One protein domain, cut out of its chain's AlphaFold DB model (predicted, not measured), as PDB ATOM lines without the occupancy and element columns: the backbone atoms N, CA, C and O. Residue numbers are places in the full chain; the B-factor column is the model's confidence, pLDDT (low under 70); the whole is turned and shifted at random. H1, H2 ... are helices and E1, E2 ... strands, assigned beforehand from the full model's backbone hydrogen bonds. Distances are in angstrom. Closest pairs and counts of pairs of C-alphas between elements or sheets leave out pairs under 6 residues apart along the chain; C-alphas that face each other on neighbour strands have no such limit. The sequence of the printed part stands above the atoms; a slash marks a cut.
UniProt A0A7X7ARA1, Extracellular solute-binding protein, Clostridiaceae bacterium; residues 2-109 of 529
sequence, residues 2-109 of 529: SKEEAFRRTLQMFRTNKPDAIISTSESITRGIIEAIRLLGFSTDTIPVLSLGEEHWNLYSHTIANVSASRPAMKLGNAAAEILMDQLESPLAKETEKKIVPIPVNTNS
ATOM      1  N   SER A   2      17.837 -16.247 -36.821       87.88
ATOM      2  CA  SER A   2      18.251 -16.543 -35.439       87.88
ATOM      3  C   SER A   2      19.777 -16.469 -35.288       87.88
ATOM      4  O   SER A   2      20.483 -16.263 -36.277       87.88
ATOM      5  N   LYS A   3      20.281 -16.650 -34.059       90.94
ATOM      6  CA  LYS A   3      21.715 -16.769 -33.750       90.94
ATOM      7  C   LYS A   3      22.363 -17.917 -34.536       90.94
ATOM      8  O   LYS A   3      23.410 -17.737 -35.146       90.94
ATOM      9  N   GLU A   4      21.710 -19.071 -34.573       90.38
ATOM     10  CA  GLU A   4      22.170 -20.306 -35.222       90.38
ATOM     11  C   GLU A   4      22.231 -20.150 -36.744       90.38
ATOM     12  O   GLU A   4      23.219 -20.517 -37.376       90.38
ATOM     13  N   GLU A   5      21.206 -19.530 -37.337       88.06
ATOM     14  CA  GLU A   5      21.196 -19.255 -38.776       88.06
ATOM     15  C   GLU A   5      22.278 -18.230 -39.148       88.06
ATOM     16  O   GLU A   5      22.941 -18.365 -40.175       88.06
ATOM     17  N   ALA A   6      22.517 -17.226 -38.297       92.62
ATOM     18  CA  ALA A   6      23.609 -16.275 -38.495       92.62
ATOM     19  C   ALA A   6      24.985 -16.960 -38.437       92.62
ATOM     20  O   ALA A   6      25.842 -16.687 -39.282       92.62
ATOM     21  N   PHE A   7      25.180 -17.883 -37.490       93.31
ATOM     22  CA  PHE A   7      26.376 -18.721 -37.392       93.31
ATOM     23  C   PHE A   7      26.590 -19.541 -38.676       93.31
ATOM     24  O   PHE A   7      27.631 -19.419 -39.327       93.31
ATOM     25  N   ARG A   8      25.565 -20.283 -39.115       89.38
ATOM     26  CA  ARG A   8      25.593 -21.118 -40.326       89.38
ATOM     27  C   ARG A   8      25.927 -20.319 -41.587       89.38
ATOM     28  O   ARG A   8      26.823 -20.693 -42.345       89.38
ATOM     29  N   ARG A   9      25.243 -19.192 -41.803       89.50
ATOM     30  CA  ARG A   9      25.467 -18.309 -42.964       89.50
ATOM     31  C   ARG A   9      26.860 -17.695 -42.961       89.50
ATOM     32  O   ARG A   9      27.455 -17.551 -44.026       89.50
ATOM     33  N   THR A  10      27.387 -17.356 -41.786       93.12
ATOM     34  CA  THR A  10      28.737 -16.794 -41.665       93.12
ATOM     35  C   THR A  10      29.790 -17.821 -42.080       93.12
ATOM     36  O   THR A  10      30.650 -17.494 -42.892       93.12
ATOM     37  N   LEU A  11      29.684 -19.077 -41.630       91.38
ATOM     38  CA  LEU A  11      30.592 -20.148 -42.068       91.38
ATOM     39  C   LEU A  11      30.551 -20.360 -43.591       91.38
ATOM     40  O   LEU A  11      31.593 -20.441 -44.237       91.38
ATOM     41  N   GLN A  12      29.351 -20.385 -44.182       87.12
ATOM     42  CA  GLN A  12      29.180 -20.513 -45.636       87.12
ATOM     43  C   GLN A  12      29.795 -19.334 -46.404       87.12
ATOM     44  O   GLN A  12      30.446 -19.534 -47.429       87.12
ATOM     45  N   MET A  13      29.616 -18.106 -45.909       89.88
ATOM     46  CA  MET A  13      30.166 -16.902 -46.530       89.88
ATOM     47  C   MET A  13      31.693 -16.991 -46.650       89.88
ATOM     48  O   MET A  13      32.217 -16.807 -47.749       89.88
ATOM     49  N   PHE A  14      32.387 -17.373 -45.572       89.56
ATOM     50  CA  PHE A  14      33.852 -17.459 -45.534       89.56
ATOM     51  C   PHE A  14      34.455 -18.497 -46.493       89.56
ATOM     52  O   PHE A  14      35.629 -18.369 -46.833       89.56
ATOM     53  N   ARG A  15      33.678 -19.476 -46.988       78.88
ATOM     54  CA  ARG A  15      34.135 -20.368 -48.071       78.88
ATOM     55  C   ARG A  15      34.294 -19.653 -49.405       78.88
ATOM     56  O   ARG A  15      35.180 -19.987 -50.183       78.88
ATOM     57  N   THR A  16      33.375 -18.738 -49.700       80.75
ATOM     58  CA  THR A  16      33.292 -18.084 -51.013       80.75
ATOM     59  C   THR A  16      34.093 -16.794 -51.045       80.75
ATOM     60  O   THR A  16      34.807 -16.535 -52.009       80.75
ATOM     61  N   ASN A  17      33.985 -15.990 -49.987       84.50
ATOM     62  CA  ASN A  17      34.714 -14.746 -49.850       84.50
ATOM     63  C   ASN A  17      34.848 -14.366 -48.374       84.50
ATOM     64  O   ASN A  17      33.864 -14.339 -47.632       84.50
ATOM     65  N   LYS A  18      36.064 -14.010 -47.960       89.00
ATOM     66  CA  LYS A  18      36.314 -13.460 -46.630       89.00
ATOM     67  C   LYS A  18      35.906 -11.977 -46.620       89.00
ATOM     68  O   LYS A  18      36.503 -11.203 -47.365       89.00
ATOM     69  N   PRO A  19      34.929 -11.557 -45.797       91.75
ATOM     70  CA  PRO A  19      34.527 -10.156 -45.729       91.75
ATOM     71  C   PRO A  19      35.547  -9.308 -44.956       91.75
ATOM     72  O   PRO A  19      36.166  -9.790 -44.008       91.75
ATOM     73  N   ASP A  20      35.646  -8.022 -45.299       91.06
ATOM     74  CA  ASP A  20      36.433  -7.046 -44.530       91.06
ATOM     75  C   ASP A  20      35.738  -6.626 -43.225       91.06
ATOM     76  O   ASP A  20      36.401  -6.245 -42.268       91.06
ATOM     77  N   ALA A  21      34.403  -6.680 -43.179       92.44
ATOM     78  CA  ALA A  21      33.579  -6.420 -41.999       92.44
ATOM     79  C   ALA A  21      32.189  -7.056 -42.169       92.44
ATOM     80  O   ALA A  21      31.736  -7.287 -43.293       92.44
ATOM     81  N   ILE A  22      31.487  -7.304 -41.062       93.19
ATOM     82  CA  ILE A  22      30.136  -7.880 -41.061       93.19
ATOM     83  C   ILE A  22      29.191  -6.961 -40.294       93.19
ATOM     84  O   ILE A  22      29.493  -6.521 -39.189       93.19
ATOM     85  N   ILE A  23      28.021  -6.688 -40.870       91.31
ATOM     86  CA  ILE A  23      26.980  -5.868 -40.249       91.31
ATOM     87  C   ILE A  23      25.775  -6.757 -39.950       91.31
ATOM     88  O   ILE A  23      25.282  -7.462 -40.830       91.31
ATOM     89  N   SER A  24      25.284  -6.711 -38.717       91.12
ATOM     90  CA  SER A  24      24.095  -7.424 -38.262       91.12
ATOM     91  C   SER A  24      23.005  -6.441 -37.832       91.12
ATOM     92  O   SER A  24      23.252  -5.255 -37.612       91.12
ATOM     93  N   THR A  25      21.774  -6.935 -37.710       88.31
ATOM     94  CA  THR A  25      20.608  -6.136 -37.299       88.31
ATOM     95  C   THR A  25      20.102  -6.473 -35.897       88.31
ATOM     96  O   THR A  25      19.008  -6.032 -35.540       88.31
ATOM     97  N   SER A  26      20.831  -7.307 -35.146       86.50
ATOM     98  CA  SER A  26      20.570  -7.543 -33.725       86.50
ATOM     99  C   SER A  26      21.766  -8.163 -32.997       86.50
ATOM    100  O   SER A  26      22.653  -8.763 -33.612       86.50
ATOM    101  N   GLU A  27      21.761  -8.110 -31.668       84.25
ATOM    102  CA  GLU A  27      22.754  -8.708 -30.780       84.25
ATOM    103  C   GLU A  27      22.707 -10.233 -30.887       84.25
ATOM    104  O   GLU A  27      23.747 -10.883 -30.922       84.25
ATOM    105  N   SER A  28      21.515 -10.821 -31.021       88.44
ATOM    106  CA  SER A  28      21.360 -12.268 -31.215       88.44
ATOM    107  C   SER A  28      22.054 -12.752 -32.496       88.44
ATOM    108  O   SER A  28      22.819 -13.715 -32.457       88.44
ATOM    109  N   ILE A  29      21.870 -12.043 -33.616       92.69
ATOM    110  CA  ILE A  29      22.557 -12.341 -34.885       92.69
ATOM    111  C   ILE A  29      24.067 -12.102 -34.734       92.69
ATOM    112  O   ILE A  29      24.873 -12.923 -35.171       92.69
ATOM    113  N   THR A  30      24.455 -11.014 -34.062       91.81
ATOM    114  CA  THR A  30      25.859 -10.689 -33.755       91.81
ATOM    115  C   THR A  30      26.555 -11.808 -32.993       91.81
ATOM    116  O   THR A  30      27.680 -12.154 -33.339       91.81
ATOM    117  N   ARG A  31      25.895 -12.407 -31.992       91.50
ATOM    118  CA  ARG A  31      26.437 -13.545 -31.233       91.50
ATOM    119  C   ARG A  31      26.784 -14.703 -32.162       91.50
ATOM    120  O   ARG A  31      27.891 -15.217 -32.076       91.50
ATOM    121  N   GLY A  32      25.885 -15.051 -33.081       93.75
ATOM    122  CA  GLY A  32      26.111 -16.123 -34.055       93.75
ATOM    123  C   GLY A  32      27.272 -15.841 -35.008       93.75
ATOM    124  O   GLY A  32      28.102 -16.712 -35.251       93.75
ATOM    125  N   ILE A  33      27.373 -14.604 -35.507       94.81
ATOM    126  CA  ILE A  33      28.485 -14.169 -36.368       94.81
ATOM    127  C   ILE A  33      29.818 -14.251 -35.620       94.81
ATOM    128  O   ILE A  33      30.778 -14.814 -36.142       94.81
ATOM    129  N   ILE A  34      29.883 -13.693 -34.405       92.81
ATOM    130  CA  ILE A  34      31.103 -13.679 -33.589       92.81
ATOM    131  C   ILE A  34      31.550 -15.108 -33.265       92.81
ATOM    132  O   ILE A  34      32.741 -15.407 -33.331       92.81
ATOM    133  N   GLU A  35      30.603 -15.989 -32.952       93.94
ATOM    134  CA  GLU A  35      30.878 -17.402 -32.710       93.94
ATOM    135  C   GLU A  35      31.501 -18.076 -33.943       93.94
ATOM    136  O   GLU A  35      32.537 -18.729 -33.837       93.94
ATOM    137  N   ALA A  36      30.941 -17.841 -35.135       93.69
ATOM    138  CA  ALA A  36      31.448 -18.413 -36.381       93.69
ATOM    139  C   ALA A  36      32.857 -17.913 -36.735       93.69
ATOM    140  O   ALA A  36      33.720 -18.711 -37.095       93.69
ATOM    141  N   ILE A  37      33.128 -16.606 -36.617       92.94
ATOM    142  CA  ILE A  37      34.467 -16.083 -36.931       92.94
ATOM    143  C   ILE A  37      35.513 -16.596 -35.931       92.94
ATOM    144  O   ILE A  37      36.618 -16.934 -36.350       92.94
ATOM    145  N   ARG A  38      35.157 -16.730 -34.644       91.62
ATOM    146  CA  ARG A  38      36.040 -17.306 -33.616       91.62
ATOM    147  C   ARG A  38      36.346 -18.767 -33.894       91.62
ATOM    148  O   ARG A  38      37.507 -19.157 -33.812       91.62
ATOM    149  N   LEU A  39      35.336 -19.546 -34.282       90.81
ATOM    150  CA  LEU A  39      35.507 -20.943 -34.677       90.81
ATOM    151  C   LEU A  39      36.533 -21.088 -35.811       90.81
ATOM    152  O   LEU A  39      37.388 -21.972 -35.764       90.81
ATOM    153  N   LEU A  40      36.497 -20.172 -36.784       90.38
ATOM    154  CA  LEU A  40      37.436 -20.105 -37.910       90.38
ATOM    155  C   LEU A  40      38.812 -19.501 -37.557       90.38
ATOM    156  O   LEU A  40      39.679 -19.412 -38.429       90.38
ATOM    157  N   GLY A  41      39.040 -19.101 -36.302       88.00
ATOM    158  CA  GLY A  41      40.303 -18.527 -35.820       88.00
ATOM    159  C   GLY A  41      40.463 -17.021 -36.038       88.00
ATOM    160  O   GLY A  41      41.570 -16.500 -35.926       88.00
ATOM    161  N   PHE A  42      39.383 -16.305 -36.346       89.19
ATOM    162  CA  PHE A  42      39.376 -14.847 -36.455       89.19
ATOM    163  C   PHE A  42      38.863 -14.189 -35.170       89.19
ATOM    164  O   PHE A  42      38.089 -14.761 -34.403       89.19
ATOM    165  N   SER A  43      39.260 -12.939 -34.954       88.00
ATOM    166  CA  SER A  43      38.701 -12.076 -33.913       88.00
ATOM    167  C   SER A  43      37.881 -10.941 -34.522       88.00
ATOM    168  O   SER A  43      38.014 -10.617 -35.706       88.00
ATOM    169  N   THR A  44      37.098 -10.277 -33.677       84.81
ATOM    170  CA  THR A  44      36.414  -9.019 -34.004       84.81
ATOM    171  C   THR A  44      37.379  -7.900 -34.407       84.81
ATOM    172  O   THR A  44      36.965  -6.947 -35.051       84.81
ATOM    173  N   ASP A  45      38.668  -7.983 -34.069       83.81
ATOM    174  CA  ASP A  45      39.662  -6.998 -34.522       83.81
ATOM    175  C   ASP A  45      40.104  -7.269 -35.964       83.81
ATOM    176  O   ASP A  45      40.349  -6.341 -36.730       83.81
ATOM    177  N   THR A  46      40.180  -8.549 -36.344       88.25
ATOM    178  CA  THR A  46      40.533  -8.962 -37.711       88.25
ATOM    179  C   THR A  46      39.355  -8.908 -38.678       88.25
ATOM    180  O   THR A  46      39.564  -8.679 -39.864       88.25
ATOM    181  N   ILE A  47      38.136  -9.132 -38.178       91.12
ATOM    182  CA  ILE A  47      36.877  -9.026 -38.918       91.12
ATOM    183  C   ILE A  47      35.911  -8.213 -38.056       91.12
ATOM    184  O   ILE A  47      35.192  -8.788 -37.232       91.12
ATOM    185  N   PRO A  48      35.903  -6.879 -38.206       91.50
ATOM    186  CA  PRO A  48      34.984  -6.009 -37.493       91.50
ATOM    187  C   PRO A  48      33.528  -6.442 -37.660       91.50
ATOM    188  O   PRO A  48      33.036  -6.602 -38.777       91.50
ATOM    189  N   VAL A  49      32.826  -6.587 -36.537       89.69
ATOM    190  CA  VAL A  49      31.387  -6.854 -36.495       89.69
ATOM    191  C   VAL A  49      30.670  -5.617 -35.968       89.69
ATOM    192  O   VAL A  49      30.997  -5.104 -34.895       89.69
ATOM    193  N   LEU A  50      29.688  -5.133 -36.725       89.12
ATOM    194  CA  LEU A  50      28.846  -3.994 -36.373       89.12
ATOM    195  C   LEU A  50      27.421  -4.481 -36.095       89.12
ATOM    196  O   LEU A  50      26.790  -5.063 -36.972       89.12
ATOM    197  N   SER A  51      26.902  -4.206 -34.899       87.50
ATOM    198  CA  SER A  51      25.541  -4.568 -34.492       87.50
ATOM    199  C   SER A  51      24.605  -3.369 -34.568       87.50
ATOM    200  O   SER A  51      24.660  -2.461 -33.740       87.50
ATOM    201  N   LEU A  52      23.709  -3.358 -35.548       84.69
ATOM    202  CA  LEU A  52      22.644  -2.364 -35.654       84.69
ATOM    203  C   LEU A  52      21.399  -2.871 -34.927       84.69
ATOM    204  O   LEU A  52      21.159  -4.069 -34.910       84.69
ATOM    205  N   GLY A  53      20.568  -1.983 -34.386       71.50
ATOM    206  CA  GLY A  53      19.275  -2.380 -33.814       71.50
ATOM    207  C   GLY A  53      19.213  -2.469 -32.294       71.50
ATOM    208  O   GLY A  53      18.123  -2.647 -31.764       71.50
ATOM    209  N   GLU A  54      20.337  -2.286 -31.604       72.06
ATOM    210  CA  GLU A  54      20.447  -2.575 -30.172       72.06
ATOM    211  C   GLU A  54      20.220  -1.337 -29.309       72.06
ATOM    212  O   GLU A  54      21.079  -0.459 -29.204       72.06
ATOM    213  N   GLU A  55      19.039  -1.251 -28.698       71.88
ATOM    214  CA  GLU A  55      18.721  -0.220 -27.715       71.88
ATOM    215  C   GLU A  55      18.913  -0.779 -26.301       71.88
ATOM    216  O   GLU A  55      18.172  -1.649 -25.847       71.88
ATOM    217  N   HIS A  56      19.923  -0.276 -25.593       72.38
ATOM    218  CA  HIS A  56      20.181  -0.653 -24.207       72.38
ATOM    219  C   HIS A  56      19.550   0.365 -23.253       72.38
ATOM    220  O   HIS A  56      19.606   1.573 -23.486       72.38
ATOM    221  N   TRP A  57      18.994  -0.116 -22.138       70.75
ATOM    222  CA  TRP A  57      18.398   0.742 -21.105       70.75
ATOM    223  C   TRP A  57      19.423   1.668 -20.429       70.75
ATOM    224  O   TRP A  57      19.043   2.678 -19.840       70.75
ATOM    225  N   ASN A  58      20.718   1.348 -20.520       66.69
ATOM    226  CA  ASN A  58      21.804   2.225 -20.104       66.69
ATOM    227  C   ASN A  58      22.887   2.318 -21.196       66.69
ATOM    228  O   ASN A  58      23.150   1.359 -21.922       66.69
ATOM    229  N   LEU A  59      23.547   3.476 -21.282       62.25
ATOM    230  CA  LEU A  59      24.614   3.753 -22.256       62.25
ATOM    231  C   LEU A  59      25.954   3.069 -21.920       62.25
ATOM    232  O   LEU A  59      26.910   3.200 -22.676       62.25
ATOM    233  N   TYR A  60      26.027   2.363 -20.791       62.88
ATOM    234  CA  TYR A  60      27.236   1.707 -20.283       62.88
ATOM    235  C   TYR A  60      27.219   0.188 -20.497       62.88
ATOM    236  O   TYR A  60      28.153  -0.505 -20.103       62.88
ATOM    237  N   SER A  61      26.155  -0.347 -21.101       63.19
ATOM    238  CA  SER A  61      26.038  -1.765 -21.412       63.19
ATOM    239  C   SER A  61      26.987  -2.067 -22.558       63.19
ATOM    240  O   SER A  61      26.866  -1.502 -23.645       63.19
ATOM    241  N   HIS A  62      27.966  -2.927 -22.293       65.25
ATOM    242  CA  HIS A  62      28.965  -3.295 -23.282       65.25
ATOM    243  C   HIS A  62      28.329  -4.145 -24.378       65.25
ATOM    244  O   HIS A  62      27.751  -5.197 -24.108       65.25
ATOM    245  N   THR A  63      28.466  -3.695 -25.624       67.50
ATOM    246  CA  THR A  63      28.162  -4.535 -26.778       67.50
ATOM    247  C   THR A  63      29.266  -5.573 -26.959       67.50
ATOM    248  O   THR A  63      30.433  -5.309 -26.687       67.50
ATOM    249  N   ILE A  64      28.913  -6.767 -27.427       74.38
ATOM    250  CA  ILE A  64      29.892  -7.781 -27.842       74.38
ATOM    251  C   ILE A  64      30.517  -7.466 -29.212       74.38
ATOM    252  O   ILE A  64      31.551  -8.032 -29.556       74.38
ATOM    253  N   ALA A  65      29.878  -6.591 -29.996       72.88
ATOM    254  CA  ALA A  65      30.357  -6.124 -31.291       72.88
ATOM    255  C   ALA A  65      31.498  -5.107 -31.128       72.88
ATOM    256  O   ALA A  65      31.714  -4.559 -30.046       72.88
ATOM    257  N   ASN A  66      32.200  -4.783 -32.215       76.25
ATOM    258  CA  ASN A  66      33.134  -3.650 -32.214       76.25
ATOM    259  C   ASN A  66      32.377  -2.324 -32.096       76.25
ATOM    260  O   ASN A  66      32.802  -1.393 -31.408       76.25
ATOM    261  N   VAL A  67      31.246  -2.254 -32.794       78.00
ATOM    262  CA  VAL A  67      30.394  -1.075 -32.892       78.00
ATOM    263  C   VAL A  67      28.951  -1.521 -32.728       78.00
ATOM    264  O   VAL A  67      28.522  -2.456 -33.403       78.00
ATOM    265  N   SER A  68      28.187  -0.843 -31.878       80.88
ATOM    266  CA  SER A  68      26.735  -0.966 -31.846       80.88
ATOM    267  C   SER A  68      26.046   0.366 -32.094       80.88
ATOM    268  O   SER A  68      26.530   1.431 -31.715       80.88
ATOM    269  N   ALA A  69      24.900   0.312 -32.761       79.00
ATOM    270  CA  ALA A  69      24.044   1.470 -32.961       79.00
ATOM    271  C   ALA A  69      22.597   1.091 -32.644       79.00
ATOM    272  O   ALA A  69      22.069   0.111 -33.178       79.00
ATOM    273  N   SER A  70      21.951   1.886 -31.791       78.31
ATOM    274  CA  SER A  70      20.546   1.679 -31.432       78.31
ATOM    275  C   SER A  70      19.630   1.979 -32.612       78.31
ATOM    276  O   SER A  70      19.833   2.951 -33.330       78.31
ATOM    277  N   ARG A  71      18.577   1.187 -32.813       76.94
ATOM    278  CA  ARG A  71      17.496   1.556 -33.733       76.94
ATOM    279  C   ARG A  71      16.290   1.983 -32.895       76.94
ATOM    280  O   ARG A  71      15.441   1.136 -32.630       76.94
ATOM    281  N   PRO A  72      16.187   3.265 -32.494       78.69
ATOM    282  CA  PRO A  72      15.155   3.713 -31.566       78.69
ATOM    283  C   PRO A  72      13.784   3.631 -32.237       78.69
ATOM    284  O   PRO A  72      13.364   4.555 -32.943       78.69
ATOM    285  N   ALA A  73      13.091   2.508 -32.042       81.69
ATOM    286  CA  ALA A  73      11.874   2.171 -32.775       81.69
ATOM    287  C   ALA A  73      10.799   3.249 -32.599       81.69
ATOM    288  O   ALA A  73      10.149   3.634 -33.567       81.69
ATOM    289  N   MET A  74      10.693   3.818 -31.395       83.62
ATOM    290  CA  MET A  74       9.783   4.927 -31.111       83.62
ATOM    291  C   MET A  74      10.137   6.203 -31.881       83.62
ATOM    292  O   MET A  74       9.252   6.828 -32.457       83.62
ATOM    293  N   LYS A  75      11.417   6.599 -31.935       85.12
ATOM    294  CA  LYS A  75      11.829   7.808 -32.675       85.12
ATOM    295  C   LYS A  75      11.616   7.642 -34.174       85.12
ATOM    296  O   LYS A  75      11.163   8.574 -34.827       85.12
ATOM    297  N   LEU A  76      11.923   6.460 -34.710       86.25
ATOM    298  CA  LEU A  76      11.678   6.145 -36.116       86.25
ATOM    299  C   LEU A  76      10.179   6.101 -36.429       86.25
ATOM    300  O   LEU A  76       9.767   6.633 -37.454       86.25
ATOM    301  N   GLY A  77       9.371   5.524 -35.536       88.94
ATOM    302  CA  GLY A  77       7.913   5.505 -35.648       88.94
ATOM    303  C   GLY A  77       7.315   6.910 -35.639       88.94
ATOM    304  O   GLY A  77       6.534   7.238 -36.524       88.94
ATOM    305  N   ASN A  78       7.748   7.768 -34.712       89.94
ATOM    306  CA  ASN A  78       7.322   9.169 -34.662       89.94
ATOM    307  C   ASN A  78       7.733   9.927 -35.929       89.94
ATOM    308  O   ASN A  78       6.904  10.600 -36.528       89.94
ATOM    309  N   ALA A  79       8.978   9.767 -36.387       88.75
ATOM    310  CA  ALA A  79       9.447  10.408 -37.613       88.75
ATOM    311  C   ALA A  79       8.654   9.949 -38.848       88.75
ATOM    312  O   ALA A  79       8.367  10.765 -39.718       88.75
ATOM    313  N   ALA A  80       8.288   8.664 -38.923       88.62
ATOM    314  CA  ALA A  80       7.446   8.134 -39.991       88.62
ATOM    315  C   ALA A  80       6.005   8.663 -39.907       88.62
ATOM    316  O   ALA A  80       5.428   9.008 -40.934       88.62
ATOM    317  N   ALA A  81       5.439   8.764 -38.700       90.25
ATOM    318  CA  ALA A  81       4.109   9.323 -38.476       90.25
ATOM    319  C   ALA A  81       4.043  10.813 -38.844       90.25
ATOM    320  O   ALA A  81       3.091  11.227 -39.492       90.25
ATOM    321  N   GLU A  82       5.068  11.597 -38.497       88.81
ATOM    322  CA  GLU A  82       5.198  13.001 -38.914       88.81
ATOM    323  C   GLU A  82       5.209  13.128 -40.440       88.81
ATOM    324  O   GLU A  82       4.424  13.888 -40.991       88.81
ATOM    325  N   ILE A  83       6.031  12.328 -41.135       86.88
ATOM    326  CA  ILE A  83       6.065  12.332 -42.607       86.88
ATOM    327  C   ILE A  83       4.690  11.965 -43.171       86.88
ATOM    328  O   ILE A  83       4.232  12.594 -44.117       86.88
ATOM    329  N   LEU A  84       4.014  10.963 -42.605       87.00
ATOM    330  CA  LEU A  84       2.686  10.562 -43.062       87.00
ATOM    331  C   LEU A  84       1.652  11.682 -42.873       87.00
ATOM    332  O   LEU A  84       0.852  11.920 -43.775       87.00
ATOM    333  N   MET A  85       1.668  12.370 -41.730       88.25
ATOM    334  CA  MET A  85       0.764  13.494 -41.467       88.25
ATOM    335  C   MET A  85       1.030  14.660 -42.422       88.25
ATOM    336  O   MET A  85       0.091  15.147 -43.045       88.25
ATOM    337  N   ASP A  86       2.297  15.021 -42.639       85.12
ATOM    338  CA  ASP A  86       2.690  16.045 -43.615       85.12
ATOM    339  C   ASP A  86       2.185  15.710 -45.032       85.12
ATOM    340  O   ASP A  86       1.760  16.593 -45.778       85.12
ATOM    341  N   GLN A  87       2.218  14.429 -45.423       83.94
ATOM    342  CA  GLN A  87       1.709  13.969 -46.722       83.94
ATOM    343  C   GLN A  87       0.188  14.042 -46.808       83.94
ATOM    344  O   GLN A  87      -0.341  14.405 -47.852       83.94
ATOM    345  N   LEU A  88      -0.530  13.706 -45.733       85.56
ATOM    346  CA  LEU A  88      -1.988  13.840 -45.698       85.56
ATOM    347  C   LEU A  88      -2.414  15.308 -45.823       85.56
ATOM    348  O   LEU A  88      -3.412  15.599 -46.481       85.56
ATOM    349  N   GLU A  89      -1.644  16.224 -45.237       86.00
ATOM    350  CA  GLU A  89      -1.875  17.665 -45.342       86.00
ATOM    351  C   GLU A  89      -1.444  18.247 -46.702       86.00
ATOM    352  O   GLU A  89      -2.021  19.236 -47.157       86.00
ATOM    353  N   SER A  90      -0.441  17.669 -47.376       81.19
ATOM    354  CA  SER A  90       0.092  18.167 -48.660       81.19
ATOM    355  C   SER A  90       0.596  17.048 -49.599       81.19
ATOM    356  O   SER A  90       1.802  16.922 -49.828       81.19
ATOM    357  N   PRO A  91      -0.313  16.278 -50.234       70.81
ATOM    358  CA  PRO A  91       0.012  14.989 -50.871       70.81
ATOM    359  C   PRO A  91       0.887  15.056 -52.130       70.81
ATOM    360  O   PRO A  91       1.536  14.082 -52.492       70.81
ATOM    361  N   LEU A  92       0.884  16.186 -52.842       64.62
ATOM    362  CA  LEU A  92       1.466  16.296 -54.190       64.62
ATOM    363  C   LEU A  92       2.937  16.755 -54.213       64.62
ATOM    364  O   LEU A  92       3.520  16.850 -55.288       64.62
ATOM    365  N   ALA A  93       3.542  17.076 -53.062       61.53
ATOM    366  CA  ALA A  93       4.848  17.747 -53.016       61.53
ATOM    367  C   ALA A  93       6.035  16.857 -52.597       61.53
ATOM    368  O   ALA A  93       7.181  17.298 -52.704       61.53
ATOM    369  N   LYS A  94       5.802  15.642 -52.080       64.31
ATOM    370  CA  LYS A  94       6.806  14.941 -51.255       64.31
ATOM    371  C   LYS A  94       6.929  13.426 -51.518       64.31
ATOM    372  O   LYS A  94       7.331  12.693 -50.621       64.31
ATOM    373  N   GLU A  95       6.647  12.920 -52.721       64.88
ATOM    374  CA  GLU A  95       6.645  11.463 -53.010       64.88
ATOM    375  C   GLU A  95       7.952  10.710 -52.663       64.88
ATOM    376  O   GLU A  95       7.917   9.510 -52.397       64.88
ATOM    377  N   THR A  96       9.110  11.384 -52.626       70.81
ATOM    378  CA  THR A  96      10.420  10.758 -52.348       70.81
ATOM    379  C   THR A  96      11.159  11.357 -51.147       70.81
ATOM    380  O   THR A  96      12.393  11.330 -51.108       70.81
ATOM    381  N   GLU A  97      10.448  11.953 -50.186       73.75
ATOM    382  CA  GLU A  97      11.084  12.599 -49.032       73.75
ATOM    383  C   GLU A  97      11.868  11.581 -48.179       73.75
ATOM    384  O   GLU A  97      11.334  10.578 -47.704       73.75
ATOM    385  N   LYS A  98      13.170  11.834 -47.990       76.06
ATOM    386  CA  LYS A  98      14.060  11.018 -47.153       76.06
ATOM    387  C   LYS A  98      14.425  11.800 -45.899       76.06
ATOM    388  O   LYS A  98      15.093  12.827 -45.988       76.06
ATOM    389  N   LYS A  99      14.053  11.284 -44.727       80.31
ATOM    390  CA  LYS A  99      14.449  11.844 -43.427       80.31
ATOM    391  C   LYS A  99      15.584  11.010 -42.838       80.31
ATOM    392  O   LYS A  99      15.425   9.814 -42.603       80.31
ATOM    393  N   ILE A 100      16.737  11.638 -42.615       82.31
ATOM    394  CA  ILE A 100      17.883  11.003 -41.951       82.31
ATOM    395  C   ILE A 100      17.724  11.214 -40.447       82.31
ATOM    396  O   ILE A 100      17.719  12.349 -39.975       82.31
ATOM    397  N   VAL A 101      17.596  10.123 -39.696       79.12
ATOM    398  CA  VAL A 101      17.551  10.163 -38.230       79.12
ATOM    399  C   VAL A 101      18.953   9.845 -37.704       79.12
ATOM    400  O   VAL A 101      19.403   8.712 -37.876       79.12
ATOM    401  N   PRO A 102      19.672  10.809 -37.098       77.25
ATOM    402  CA  PRO A 102      20.981  10.544 -36.518       77.25
ATOM    403  C   PRO A 102      20.832   9.633 -35.299       77.25
ATOM    404  O   PRO A 102      19.959   9.829 -34.451       77.25
ATOM    405  N   ILE A 103      21.700   8.630 -35.219       72.81
ATOM    406  CA  ILE A 103      21.681   7.605 -34.179       72.81
ATOM    407  C   ILE A 103      23.023   7.642 -33.435       72.81
ATOM    408  O   ILE A 103      24.066   7.704 -34.090       72.81
ATOM    409  N   PRO A 104      23.027   7.597 -32.090       68.94
ATOM    410  CA  PRO A 104      24.259   7.467 -31.325       68.94
ATOM    411  C   PRO A 104      24.905   6.100 -31.579       68.94
ATOM    412  O   PRO A 104      24.243   5.061 -31.525       68.94
ATOM    413  N   VAL A 105      26.208   6.123 -31.847       71.00
ATOM    414  CA  VAL A 105      27.029   4.931 -32.056       71.00
ATOM    415  C   VAL A 105      27.846   4.684 -30.795       71.00
ATOM    416  O   VAL A 105      28.586   5.562 -30.356       71.00
ATOM    417  N   ASN A 106      27.728   3.484 -30.240       69.50
ATOM    418  CA  ASN A 106      28.553   3.015 -29.141       69.50
ATOM    419  C   ASN A 106      29.686   2.165 -29.711       69.50
ATOM    420  O   ASN A 106      29.465   1.131 -30.336       69.50
ATOM    421  N   THR A 107      30.920   2.595 -29.496       66.88
ATOM    422  CA  THR A 107      32.096   1.769 -29.770       66.88
ATOM    423  C   THR A 107      32.470   1.024 -28.506       66.88
ATOM    424  O   THR A 107      32.497   1.624 -27.429       66.88
ATOM    425  N   ASN A 108      32.808  -0.254 -28.624       63.09
ATOM    426  CA  ASN A 108      33.330  -0.993 -27.490       63.09
ATOM    427  C   ASN A 108      34.766  -0.523 -27.210       63.09
ATOM    428  O   ASN A 108      35.734  -1.057 -27.745       63.09
ATOM    429  N   SER A 109      34.930   0.533 -26.414       50.28
ATOM    430  CA  SER A 109      36.235   0.909 -25.877       50.28
ATOM    431  C   SER A 109      36.574  -0.077 -24.760       50.28
ATOM    432  O   SER A 109      36.165   0.123 -23.616       50.28
TER     433      SER A 109
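Overview. This is residues 2 to 109 of the 529 residues of the protein "Extracellular solute-binding protein" of Clostridiaceae bacterium (UniProt A0A7X7ARA1). A small four-stranded sheet has helix H2 packed on one face, and helix H1 packs on H2 but not on the sheet. From this body a long arm reaches out, made of helix H3 and the stretch of residues 90 to 104 that comes back to edge strand E4; residues 88 to 93, at its tip, stand free. The printed part has 108 residues, with three named helices and four named strands in the order H1, E1, H2, E2, E3, H3, E4; the mixed sheet runs E1, E2, E3, E4, with E1, E2 and E3 parallel and E4 antiparallel to E3. The class is mixed, helices and strands. The whole is loose, with a radius of gyration of the C-alphas of 17.8 A, and elongated, spanning 56 by 35 by 22 A; the arm makes much of the length.

Arrangement. In the sheet, E2, residues 49 to 52, and E3, residues 67 to 69, are inner strands and parallel neighbours at 8 degrees; N 51 and O 67 are within hydrogen-bond range at 2.8 A. Edge strand E1, residues 22 to 24, is parallel to E2 at 25 degrees, with N 24 and O 50 within hydrogen-bond range at 2.8 A, as are N 52 and O 24 at 2.8 A. The other edge strand, E4, residues 105 to 107, is antiparallel to E3 at 157 degrees, with N 68 and O 106 within hydrogen-bond range at 2.8 A. From edge to edge the strands' lines turn by 53 degrees. H2, residues 27 to 39, is on the sheet at a height over the sheet of 9.3 A, over E1 and E2; on the local plane it stands at 4 degrees to E1, along the strands. The closest C-alphas of H2 and E2 are those of Thr 30 and Ser 51, 6.2 A apart. E1, H2 and E2 form a strand-helix-strand unit, two parallel neighbour strands joined through a helix, with a right-handed crossover. With H2 on one face, the sheet and helix make two layers. H1, residues 3 to 16, is not on the sheet; it touches H2, with the C-alphas of Phe 7 and Gly 32 closest at 4.2 A, at a steep tilt of 45 degrees, the same way. H3, residues 73 to 89, is not on the sheet, touches no helix, and is apart from E1 and E2. Each O i to N i+4 pair is within hydrogen-bond range in H2 and H3, and 8 of 10 are in H1.

Along the chain. E2, the longest strand by residues, measures 9.9 A from first to last C-alpha; E1 has 6.7 A, E3 6.8 A and E4 6.4 A. H2 measures 18.1 A and H1 20.8 A, with C-alpha 3 at (21.715, -16.769, -33.750). H3, the longest helix, measures 24.2 A, from C-alpha 73 at (11.874, 2.171, -32.775) to C-alpha 89 at (-1.875, 17.665, -45.342). E4 ends at C-alpha 107, at (32.096, 1.769, -29.770).

Size, cuts and confidence. The two C-alphas farthest apart are those of Gly 41 and Glu 89, at 56.4 A. The printed part has no cut. The links from E2 to E3, 14 residues, and from H3 to E4, 15 residues, are long. The mean pLDDT of the printed part is 82.4; residues 58 to 63, 92 to 95, 104 and 106 to 109 are under 70.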